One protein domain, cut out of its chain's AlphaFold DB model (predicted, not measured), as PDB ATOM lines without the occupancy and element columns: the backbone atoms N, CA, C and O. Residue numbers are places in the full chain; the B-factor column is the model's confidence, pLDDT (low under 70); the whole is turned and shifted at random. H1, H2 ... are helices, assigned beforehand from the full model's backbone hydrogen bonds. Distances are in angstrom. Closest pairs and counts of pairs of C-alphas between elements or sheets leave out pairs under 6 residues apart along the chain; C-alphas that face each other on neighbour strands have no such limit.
ATOM      1  N   GLU A 175      64.569 145.085 101.447       91.19
ATOM      2  CA  GLU A 175      65.761 145.485 100.701       91.19
ATOM      3  C   GLU A 175      66.197 144.377  99.732       91.19
ATOM      4  O   GLU A 175      66.423 144.621  98.550       91.19
ATOM      5  N   SER A 176      66.243 143.133 100.208       90.69
ATOM      6  CA  SER A 176      66.646 141.978  99.398       90.69
ATOM      7  C   SER A 176      65.718 141.658  98.216       90.69
ATOM      8  O   SER A 176      66.172 141.004  97.280       90.69
ATOM      9  N   LEU A 177      64.465 142.129  98.235       92.38
ATOM     10  CA  LEU A 177      63.510 142.003  97.128       92.38
ATOM     11  C   LEU A 177      63.595 143.183  96.152       92.38
ATOM     12  O   LEU A 177      63.338 143.022  94.963       92.38
ATOM     13  N   GLY A 178      63.930 144.373  96.662       86.25
ATOM     14  CA  GLY A 178      63.952 145.620  95.894       86.25
ATOM     15  C   GLY A 178      65.287 145.947  95.220       86.25
ATOM     16  O   GLY A 178      65.339 146.856  94.392       86.25
ATOM     17  N   ARG A 179      66.378 145.241  95.554       88.19
ATOM     18  CA  ARG A 179      67.687 145.470  94.919       88.19
ATOM     19  C   ARG A 179      67.628 145.200  93.414       88.19
ATOM     20  O   ARG A 179      67.069 144.206  92.955       88.19
ATOM     21  N   ILE A 180      68.296 146.053  92.638       85.56
ATOM     22  CA  ILE A 180      68.486 145.822  91.203       85.56
ATOM     23  C   ILE A 180      69.266 144.518  91.023       85.56
ATOM     24  O   ILE A 180      70.342 144.345  91.592       85.56
ATOM     25  N   GLY A 181      68.706 143.595  90.242       87.06
ATOM     26  CA  GLY A 181      69.285 142.265  90.062       87.06
ATOM     27  C   GLY A 181      69.090 141.330  91.260       87.06
ATOM     28  O   GLY A 181      69.818 140.346  91.364       87.06
ATOM     29  N   ALA A 182      68.133 141.609  92.154       88.94
ATOM     30  CA  ALA A 182      67.756 140.692  93.223       88.94
ATOM     31  C   ALA A 182      67.444 139.295  92.662       88.94
ATOM     32  O   ALA A 182      66.625 139.116  91.760       88.94
ATOM     33  N   SER A 183      68.135 138.297  93.205       88.81
ATOM     34  CA  SER A 183      68.110 136.919  92.722       88.81
ATOM     35  C   SER A 183      67.937 135.958  93.899       88.81
ATOM     36  O   SER A 183      68.788 135.105  94.153       88.81
ATOM     37  N   CYS A 184      66.868 136.146  94.674       92.50
ATOM     38  CA  CYS A 184      66.510 135.265  95.785       92.50
ATOM     39  C   CYS A 184      65.169 134.547  95.533       92.50
ATOM     40  O   CYS A 184      64.342 135.063  94.769       92.50
ATOM     41  N   PRO A 185      64.915 133.400  96.202       95.12
ATOM     42  CA  PRO A 185      63.676 132.624  96.079       95.12
ATOM     43  C   PRO A 185      62.393 133.452  96.146       95.12
ATOM     44  O   PRO A 185      61.506 133.301  95.305       95.12
ATOM     45  N   ALA A 186      62.328 134.387  97.090       96.31
ATOM     46  CA  ALA A 186      61.179 135.262  97.270       96.31
ATOM     47  C   ALA A 186      60.974 136.252  96.110       96.31
ATOM     48  O   ALA A 186      59.836 136.509  95.726       96.31
ATOM     49  N   THR A 187      62.048 136.754  95.487       96.31
ATOM     50  CA  THR A 187      61.947 137.658  94.323       96.31
ATOM     51  C   THR A 187      61.343 136.937  93.119       96.31
ATOM     52  O   THR A 187      60.475 137.476  92.425       96.31
ATOM     53  N   TRP A 188      61.767 135.695  92.878       96.06
ATOM     54  CA  TRP A 188      61.212 134.874  91.806       96.06
ATOM     55  C   TRP A 188      59.753 134.502  92.073       96.06
ATOM     56  O   TRP A 188      58.924 134.638  91.177       96.06
ATOM     57  N   LEU A 189      59.412 134.121  93.309       97.19
ATOM     58  CA  LEU A 189      58.034 133.812  93.699       97.19
ATOM     59  C   LEU A 189      57.106 135.028  93.545       97.19
ATOM     60  O   LEU A 189      56.010 134.906  92.997       97.19
ATOM     61  N   LEU A 190      57.568 136.211  93.961       96.69
ATOM     62  CA  LEU A 190      56.851 137.475  93.782       96.69
ATOM     63  C   LEU A 190      56.639 137.800  92.298       96.69
ATOM     64  O   LEU A 190      55.539 138.173  91.888       96.69
ATOM     65  N   SER A 191      57.666 137.601  91.470       95.38
ATOM     66  CA  SER A 191      57.582 137.814  90.019       95.38
ATOM     67  C   SER A 191      56.627 136.825  89.345       95.38
ATOM     68  O   SER A 191      55.841 137.214  88.481       95.38
ATOM     69  N   ALA A 192      56.634 135.562  89.780       95.81
ATOM     70  CA  ALA A 192      55.704 134.540  89.317       95.81
ATOM     71  C   ALA A 192      54.252 134.898  89.668       95.81
ATOM     72  O   ALA A 192      53.386 134.848  88.797       95.81
ATOM     73  N   SER A 193      53.997 135.324  90.908       96.38
ATOM     74  CA  SER A 193      52.680 135.788  91.362       96.38
ATOM     75  C   SER A 193      52.173 136.967  90.524       96.38
ATOM     76  O   SER A 193      51.059 136.930  90.001       96.38
ATOM     77  N   LYS A 194      53.020 137.981  90.291       94.56
ATOM     78  CA  LYS A 194      52.683 139.131  89.435       94.56
ATOM     79  C   LYS A 194      52.389 138.718  87.994       94.56
ATOM     80  O   LYS A 194      51.374 139.138  87.443       94.56
ATOM     81  N   SER A 195      53.241 137.875  87.405       94.62
ATOM     82  CA  SER A 195      53.058 137.336  86.051       94.62
ATOM     83  C   SER A 195      51.749 136.556  85.924       94.62
ATOM     84  O   SER A 195      51.051 136.686  84.919       94.62
ATOM     85  N   LEU A 196      51.385 135.787  86.952       93.12
ATOM     86  CA  LEU A 196      50.153 135.011  86.962       93.12
ATOM     87  C   LEU A 196      48.910 135.905  86.976       93.12
ATOM     88  O   LEU A 196      47.991 135.663  86.199       93.12
ATOM     89  N   LYS A 197      48.891 136.964  87.796       91.81
ATOM     90  CA  LYS A 197      47.757 137.906  87.864       91.81
ATOM     91  C   LYS A 197      47.449 138.575  86.531       91.81
ATOM     92  O   LYS A 197      46.287 138.763  86.189       91.81
ATOM     93  N   ILE A 198      48.488 138.933  85.779       93.25
ATOM     94  CA  ILE A 198      48.341 139.541  84.448       93.25
ATOM     95  C   ILE A 198      48.173 138.495  83.334       93.25
ATOM     96  O   ILE A 198      48.219 138.842  82.155       93.25
ATOM     97  N   ASN A 199      48.006 137.220  83.700       88.44
ATOM     98  CA  ASN A 199      47.878 136.071  82.809       88.44
ATOM     99  C   ASN A 199      49.010 135.970  81.768       88.44
ATOM    100  O   ASN A 199      48.800 135.644  80.599       88.44
ATOM    101  N   CYS A 200      50.234 136.293  82.188       87.38
ATOM    102  CA  CYS A 200      51.417 136.188  81.351       87.38
ATOM    103  C   CYS A 200      51.996 134.770  81.438       87.38
ATOM    104  O   CYS A 200      52.278 134.260  82.522       87.38
ATOM    105  N   GLY A 201      52.269 134.159  80.281       85.44
ATOM    106  CA  GLY A 201      52.860 132.816  80.188       85.44
ATOM    107  C   GLY A 201      54.276 132.677  80.773       85.44
ATOM    108  O   GLY A 201      54.798 131.569  80.831       85.44
ATOM    109  N   ARG A 202      54.895 133.772  81.240       87.31
ATOM    110  CA  ARG A 202      56.234 133.781  81.860       87.31
ATOM    111  C   ARG A 202      56.256 133.300  83.310       87.31
ATOM    112  O   ARG A 202      57.327 133.188  83.898       87.31
ATOM    113  N   THR A 203      55.106 132.980  83.901       91.06
ATOM    114  CA  THR A 203      55.028 132.488  85.287       91.06
ATOM    115  C   THR A 203      55.929 131.273  85.509       91.06
ATOM    116  O   THR A 203      56.628 131.200  86.517       91.06
ATOM    117  N   ASN A 204      55.976 130.348  84.546       89.69
ATOM    118  CA  ASN A 204      56.830 129.165  84.631       89.69
ATOM    119  C   ASN A 204      58.329 129.514  84.626       89.69
ATOM    120  O   ASN A 204      59.097 128.882  85.347       89.69
ATOM    121  N   ASP A 205      58.738 130.542  83.878       93.38
ATOM    122  CA  ASP A 205      60.138 130.981  83.811       93.38
ATOM    123  C   ASP A 205      60.618 131.497  85.171       93.38
ATOM    124  O   ASP A 205      61.739 131.210  85.590       93.38
ATOM    125  N   TYR A 206      59.745 132.210  85.889       94.19
ATOM    126  CA  TYR A 206      60.025 132.677  87.244       94.19
ATOM    127  C   TYR A 206      59.986 131.554  88.283       94.19
ATOM    128  O   TYR A 206      60.697 131.632  89.274       94.19
ATOM    129  N   LEU A 207      59.198 130.496  88.086       94.19
ATOM    130  CA  LEU A 207      59.162 129.365  89.020       94.19
ATOM    131  C   LEU A 207      60.317 128.377  88.813       94.19
ATOM    132  O   LEU A 207      60.719 127.706  89.762       94.19
ATOM    133  N   LEU A 208      60.891 128.312  87.608       92.69
ATOM    134  CA  LEU A 208      61.958 127.377  87.236       92.69
ATOM    135  C   LEU A 208      63.183 127.369  88.185       92.69
ATOM    136  O   LEU A 208      63.732 126.288  88.429       92.69
ATOM    137  N   PRO A 209      63.644 128.513  88.737       94.19
ATOM    138  CA  PRO A 209      64.743 128.533  89.701       94.19
ATOM    139  C   PRO A 209      64.405 127.892  91.057       94.19
ATOM    140  O   PRO A 209      65.321 127.435  91.741       94.19
ATOM    141  N   ILE A 210      63.127 127.824  91.452       94.75
ATOM    142  CA  ILE A 210      62.679 127.312  92.758       94.75
ATOM    143  C   ILE A 210      62.389 125.811  92.642       94.75
ATOM    144  O   ILE A 210      61.259 125.383  92.415       94.75
ATOM    145  N   LYS A 211      63.435 124.989  92.770       90.12
ATOM    146  CA  LYS A 211      63.353 123.544  92.484       90.12
ATOM    147  C   LYS A 211      63.043 122.693  93.705       90.12
ATOM    148  O   LYS A 211      62.467 121.617  93.574       90.12
ATOM    149  N   GLN A 212      63.507 123.124  94.872       93.31
ATOM    150  CA  GLN A 212      63.438 122.325  96.090       93.31
ATOM    151  C   GLN A 212      62.315 122.824  97.004       93.31
ATOM    152  O   GLN A 212      62.156 124.037  97.152       93.31
ATOM    153  N   PRO A 213      61.605 121.922  97.706       93.56
ATOM    154  CA  PRO A 213      60.582 122.325  98.667       93.56
ATOM    155  C   PRO A 213      61.113 123.269  99.755       93.56
ATOM    156  O   PRO A 213      60.434 124.220 100.121       93.56
ATOM    157  N   ASN A 214      62.356 123.074 100.210       94.69
ATOM    158  CA  ASN A 214      62.985 123.961 101.195       94.69
ATOM    159  C   ASN A 214      63.160 125.392 100.662       94.69
ATOM    160  O   ASN A 214      62.823 126.339 101.358       94.69
ATOM    161  N   GLN A 215      63.577 125.557  99.401       95.44
ATOM    162  CA  GLN A 215      63.689 126.884  98.777       95.44
ATOM    163  C   GLN A 215      62.329 127.582  98.670       95.44
ATOM    164  O   GLN A 215      62.245 128.801  98.792       95.44
ATOM    165  N   MET A 216      61.262 126.811  98.438       97.19
ATOM    166  CA  MET A 216      59.899 127.331  98.431       97.19
ATOM    167  C   MET A 216      59.457 127.759  99.840       97.19
ATOM    168  O   MET A 216      58.857 128.819  99.984       97.19
ATOM    169  N   ILE A 217      59.787 126.990 100.884       96.94
ATOM    170  CA  ILE A 217      59.525 127.367 102.286       96.94
ATOM    171  C   ILE A 217      60.252 128.670 102.643       96.94
ATOM    172  O   ILE A 217      59.634 129.573 103.212       96.94
ATOM    173  N   ASP A 218      61.524 128.795 102.264       96.19
ATOM    174  CA  ASP A 218      62.314 130.008 102.489       96.19
ATOM    175  C   ASP A 218      61.708 131.208 101.749       96.19
ATOM    176  O   ASP A 218      61.538 132.275 102.335       96.19
ATOM    177  N   ALA A 219      61.298 131.026 100.486       97.38
ATOM    178  CA  ALA A 219      60.626 132.061  99.699       97.38
ATOM    179  C   ALA A 219      59.329 132.547 100.364       97.38
ATOM    180  O   ALA A 219      59.109 133.751 100.478       97.38
ATOM    181  N   ILE A 220      58.483 131.616 100.819       98.00
ATOM    182  CA  ILE A 220      57.224 131.923 101.509       98.00
ATOM    183  C   ILE A 220      57.506 132.698 102.795       98.00
ATOM    184  O   ILE A 220      56.891 133.737 103.032       98.00
ATOM    185  N   SER A 221      58.437 132.204 103.613       97.69
ATOM    186  CA  SER A 221      58.773 132.800 104.909       97.69
ATOM    187  C   SER A 221      59.303 134.220 104.735       97.69
ATOM    188  O   SER A 221      58.862 135.135 105.424       97.69
ATOM    189  N   HIS A 222      60.167 134.425 103.742       97.31
ATOM    190  CA  HIS A 222      60.715 135.732 103.398       97.31
ATOM    191  C   HIS A 222      59.634 136.677 102.850       97.31
ATOM    192  O   HIS A 222      59.567 137.823 103.282       97.31
ATOM    193  N   CYS A 223      58.723 136.227 101.979       97.69
ATOM    194  CA  CYS A 223      57.585 137.054 101.551       97.69
ATOM    195  C   CYS A 223      56.712 137.501 102.737       97.69
ATOM    196  O   CYS A 223      56.305 138.659 102.784       97.69
ATOM    197  N   ILE A 224      56.453 136.614 103.704       97.44
ATOM    198  CA  ILE A 224      55.687 136.945 104.916       97.44
ATOM    199  C   ILE A 224      56.447 137.965 105.773       97.44
ATOM    200  O   ILE A 224      55.875 138.974 106.177       97.44
ATOM    201  N   GLU A 225      57.737 137.740 106.017       96.50
ATOM    202  CA  GLU A 225      58.576 138.654 106.796       96.50
ATOM    203  C   GLU A 225      58.668 140.041 106.140       96.50
ATOM    204  O   GLU A 225      58.495 141.063 106.801       96.50
ATOM    205  N   ALA A 226      58.860 140.097 104.820       94.88
ATOM    206  CA  ALA A 226      58.854 141.345 104.066       94.88
ATOM    207  C   ALA A 226      57.491 142.055 104.137       94.88
ATOM    208  O   ALA A 226      57.450 143.275 104.297       94.88
ATOM    209  N   ALA A 227      56.380 141.311 104.088       95.69
ATOM    210  CA  ALA A 227      55.036 141.875 104.208       95.69
ATOM    211  C   ALA A 227      54.798 142.530 105.580       95.69
ATOM    212  O   ALA A 227      54.141 143.572 105.654       95.69
ATOM    213  N   CYS A 228      55.372 141.981 106.657       93.12
ATOM    214  CA  CYS A 228      55.322 142.588 107.993       93.12
ATOM    215  C   CYS A 228      55.989 143.971 108.041       93.12
ATOM    216  O   CYS A 228      55.600 144.812 108.848       93.12
ATOM    217  N   HIS A 229      56.971 144.220 107.174       89.94
ATOM    218  CA  HIS A 229      57.686 145.491 107.091       89.94
ATOM    219  C   HIS A 229      57.090 146.480 106.074       89.94
ATOM    220  O   HIS A 229      57.432 147.659 106.107       89.94
ATOM    221  N   ALA A 230      56.196 146.034 105.187       89.12
ATOM    222  CA  ALA A 230      55.599 146.843 104.121       89.12
ATOM    223  C   ALA A 230      54.361 147.650 104.568       89.12
ATOM    224  O   ALA A 230      53.510 147.982 103.753       89.12
ATOM    225  N   THR A 231      54.221 147.973 105.855       76.75
ATOM    226  CA  THR A 231      52.993 148.582 106.412       76.75
ATOM    227  C   THR A 231      52.643 149.949 105.821       76.75
ATOM    228  O   THR A 231      51.476 150.330 105.814       76.75
ATOM    229  N   VAL A 232      53.640 150.678 105.313       81.00
ATOM    230  CA  VAL A 232      53.463 151.976 104.642       81.00
ATOM    231  C   VAL A 232      52.996 151.852 103.187       81.00
ATOM    232  O   VAL A 232      52.518 152.832 102.625       81.00
ATOM    233  N   ASP A 233      53.105 150.663 102.585       88.69
ATOM    234  CA  ASP A 233      52.684 150.374 101.213       88.69
ATOM    235  C   ASP A 233      51.746 149.149 101.200       88.69
ATOM    236  O   ASP A 233      52.201 148.005 101.072       88.69
ATOM    237  N   PRO A 234      50.421 149.365 101.327       92.38
ATOM    238  CA  PRO A 234      49.457 148.270 101.397       92.38
ATOM    239  C   PRO A 234      49.413 147.441 100.109       92.38
ATOM    240  O   PRO A 234      49.090 146.255 100.162       92.38
ATOM    241  N   ILE A 235      49.763 148.030  98.959       94.31
ATOM    242  CA  ILE A 235      49.794 147.319  97.679       94.31
ATOM    243  C   ILE A 235      50.963 146.334  97.691       94.31
ATOM    244  O   ILE A 235      50.763 145.146  97.440       94.31
ATOM    245  N   CYS A 236      52.162 146.793  98.058       93.75
ATOM    246  CA  CYS A 236      53.328 145.922  98.214       93.75
ATOM    247  C   CYS A 236      53.074 144.819  99.252       93.75
ATOM    248  O   CYS A 236      53.335 143.643  98.986       93.75
ATOM    249  N   GLN A 237      52.494 145.166 100.406       96.25
ATOM    250  CA  GLN A 237      52.132 144.190 101.434       96.25
ATOM    251  C   GLN A 237      51.183 143.111 100.892       96.25
ATOM    252  O   GLN A 237      51.427 141.920 101.095       96.25
ATOM    253  N   GLN A 238      50.127 143.507 100.177       96.31
ATOM    254  CA  GLN A 238      49.181 142.573  99.572       96.31
ATOM    255  C   GLN A 238      49.861 141.666  98.538       96.31
ATOM    256  O   GLN A 238      49.683 140.448  98.573       96.31
ATOM    257  N   GLU A 239      50.684 142.226  97.649       96.50
ATOM    258  CA  GLU A 239      51.413 141.453  96.639       96.50
ATOM    259  C   GLU A 239      52.335 140.394  97.261       96.50
ATOM    260  O   GLU A 239      52.422 139.271  96.754       96.50
ATOM    261  N   LEU A 240      53.004 140.724  98.367       97.50
ATOM    262  CA  LEU A 240      53.868 139.796  99.097       97.50
ATOM    263  C   LEU A 240      53.070 138.651  99.731       97.50
ATOM    264  O   LEU A 240      53.454 137.486  99.600       97.50
ATOM    265  N   LEU A 241      51.934 138.958 100.363       97.69
ATOM    266  CA  LEU A 241      51.072 137.951 100.989       97.69
ATOM    267  C   LEU A 241      50.427 137.014  99.961       97.69
ATOM    268  O   LEU A 241      50.369 135.803 100.178       97.69
ATOM    269  N   GLU A 242      49.996 137.538  98.818       97.19
ATOM    270  CA  GLU A 242      49.456 136.722  97.727       97.19
ATOM    271  C   GLU A 242      50.534 135.824  97.107       97.19
ATOM    272  O   GLU A 242      50.276 134.664  96.782       97.19
ATOM    273  N   SER A 243      51.773 136.310  97.018       97.38
ATOM    274  CA  SER A 243      52.915 135.498  96.580       97.38
ATOM    275  C   SER A 243      53.220 134.362  97.559       97.38
ATOM    276  O   SER A 243      53.430 133.223  97.139       97.38
ATOM    277  N   ALA A 244      53.162 134.629  98.866       97.94
ATOM    278  CA  ALA A 244      53.280 133.597  99.894       97.94
ATOM    279  C   ALA A 244      52.132 132.570  99.817       97.94
ATOM    280  O   ALA A 244      52.356 131.367  99.982       97.94
ATOM    281  N   HIS A 245      50.907 133.020  99.523       97.38
ATOM    282  CA  HIS A 245      49.754 132.142  99.316       97.38
ATOM    283  C   HIS A 245      49.941 131.219  98.100       97.38
ATOM    284  O   HIS A 245      49.768 130.004  98.226       97.38
ATOM    285  N   LEU A 246      50.374 131.764  96.958       95.81
ATOM    286  CA  LEU A 246      50.743 130.987  95.769       95.81
ATOM    287  C   LEU A 246      51.815 129.938  96.105       95.81
ATOM    288  O   LEU A 246      51.667 128.758  95.777       95.81
ATOM    289  N   GLY A 247      52.877 130.362  96.797       96.81
ATOM    290  CA  GLY A 247      53.976 129.490  97.200       96.81
ATOM    291  C   GLY A 247      53.504 128.309  98.043       96.81
ATOM    292  O   GLY A 247      53.927 127.180  97.805       96.81
ATOM    293  N   ARG A 248      52.564 128.522  98.975       96.06
ATOM    294  CA  ARG A 248      51.963 127.433  99.762       96.06
ATOM    295  C   ARG A 248      51.255 126.392  98.893       96.06
ATOM    296  O   ARG A 248      51.393 125.196  99.155       96.06
ATOM    297  N   GLY A 249      50.500 126.827  97.883       94.31
ATOM    298  CA  GLY A 249      49.832 125.919  96.945       94.31
ATOM    299  C   GLY A 249      50.835 125.068  96.161       94.31
ATOM    300  O   GLY A 249      50.696 123.847  96.079       94.31
ATOM    301  N   LEU A 250      51.900 125.702  95.662       93.69
ATOM    302  CA  LEU A 250      52.987 125.028  94.947       93.69
ATOM    303  C   LEU A 250      53.771 124.068  95.847       93.69
ATOM    304  O   LEU A 250      54.071 122.951  95.434       93.69
ATOM    305  N   LEU A 251      54.055 124.462  97.090       94.75
ATOM    306  CA  LEU A 251      54.742 123.623  98.069       94.75
ATOM    307  C   LEU A 251      53.971 122.325  98.332       94.75
ATOM    308  O   LEU A 251      54.565 121.249  98.343       94.75
ATOM    309  N   SER A 252      52.646 122.411  98.494       92.50
ATOM    310  CA  SER A 252      51.800 121.224  98.655       92.50
ATOM    311  C   SER A 252      51.897 120.294  97.443       92.50
ATOM    312  O   SER A 252      52.051 119.085  97.607       92.50
ATOM    313  N   ALA A 253      51.889 120.847  96.226       88.81
ATOM    314  CA  ALA A 253      52.070 120.059  95.009       88.81
ATOM    315  C   ALA A 253      53.451 119.381  94.954       88.81
ATOM    316  O   ALA A 253      53.526 118.197  94.638       88.81
ATOM    317  N   MET A 254      54.526 120.085  95.323       89.94
ATOM    318  CA  MET A 254      55.884 119.525  95.359       89.94
ATOM    319  C   MET A 254      55.992 118.343  96.333       89.94
ATOM    320  O   MET A 254      56.494 117.284  95.956       89.94
ATOM    321  N   MET A 255      55.461 118.480  97.553       86.19
ATOM    322  CA  MET A 255      55.506 117.419  98.572       86.19
ATOM    323  C   MET A 255      54.663 116.189  98.204       86.19
ATOM    324  O   MET A 255      55.002 115.068  98.571       86.19
ATOM    325  N   ASN A 256      53.589 116.370  97.434       78.38
ATOM    326  CA  ASN A 256      52.771 115.253  96.956       78.38
ATOM    327  C   ASN A 256      53.435 114.473  95.804       78.38
ATOM    328  O   ASN A 256      53.037 113.347  95.516       78.38
ATOM    329  N   THR A 257      54.428 115.066  95.131       63.59
ATOM    330  CA  THR A 257      55.142 114.447  93.997       63.59
ATOM    331  C   THR A 257      56.425 113.721  94.383       63.59
ATOM    332  O   THR A 257      56.952 112.969  93.565       63.59
ATOM    333  N   THR A 258      56.926 113.883  95.612       50.38
ATOM    334  CA  THR A 258      57.960 112.986  96.140       50.38
ATOM    335  C   THR A 258      57.343 111.600  96.325       50.38
ATOM    336  O   THR A 258      56.457 111.455  97.167       50.38
TER     337      THR A 258
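Overview. This is residues 175 to 258 of the 286 residues of the protein "Vps16_N domain-containing protein" of Schistosoma curassoni (UniProt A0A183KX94). Two long helices, H4 and H5, make a hairpin, and H2 packs crosswise on it; short H3 packs on H2, and short H1 lies at the periphery. The 84 printed residues include five named helices, H1 to H5 in order, and no named strand: all helix. The whole is compact, with a radius of gyration of the C-alphas of 12.1 A, and spans 40 by 24 by 21 A.

Along the chain. H1, residues 175 to 178, begins at C-alpha 175 (65.761, 145.485, 100.701). H2 is residues 185 to 197, H3 203 to 207. H4, residues 213 to 229, measures 24.8 A; H5, residues 234 to 257, 35.1 A, ending at C-alpha 257 (55.142, 114.447, 93.997).

Arrangement. The hub, H2, touches H4 about perpendicular at 80 degrees, closest C-alphas Ala 186 and Ala 219, 4.1 A. H4 and H5 touch at a shallow tilt of 16 degrees, opposite ways, closest C-alphas Ile 220 and Ala 244, 4.6 A. O i to N i+4 pairs are within hydrogen-bond range throughout H2, H3 and H5, and 12 of 13 in H4; H1 is too short.

Size, cuts and confidence. The printed part has no cut and no long link; residues 257 to 258 are under pLDDT 70.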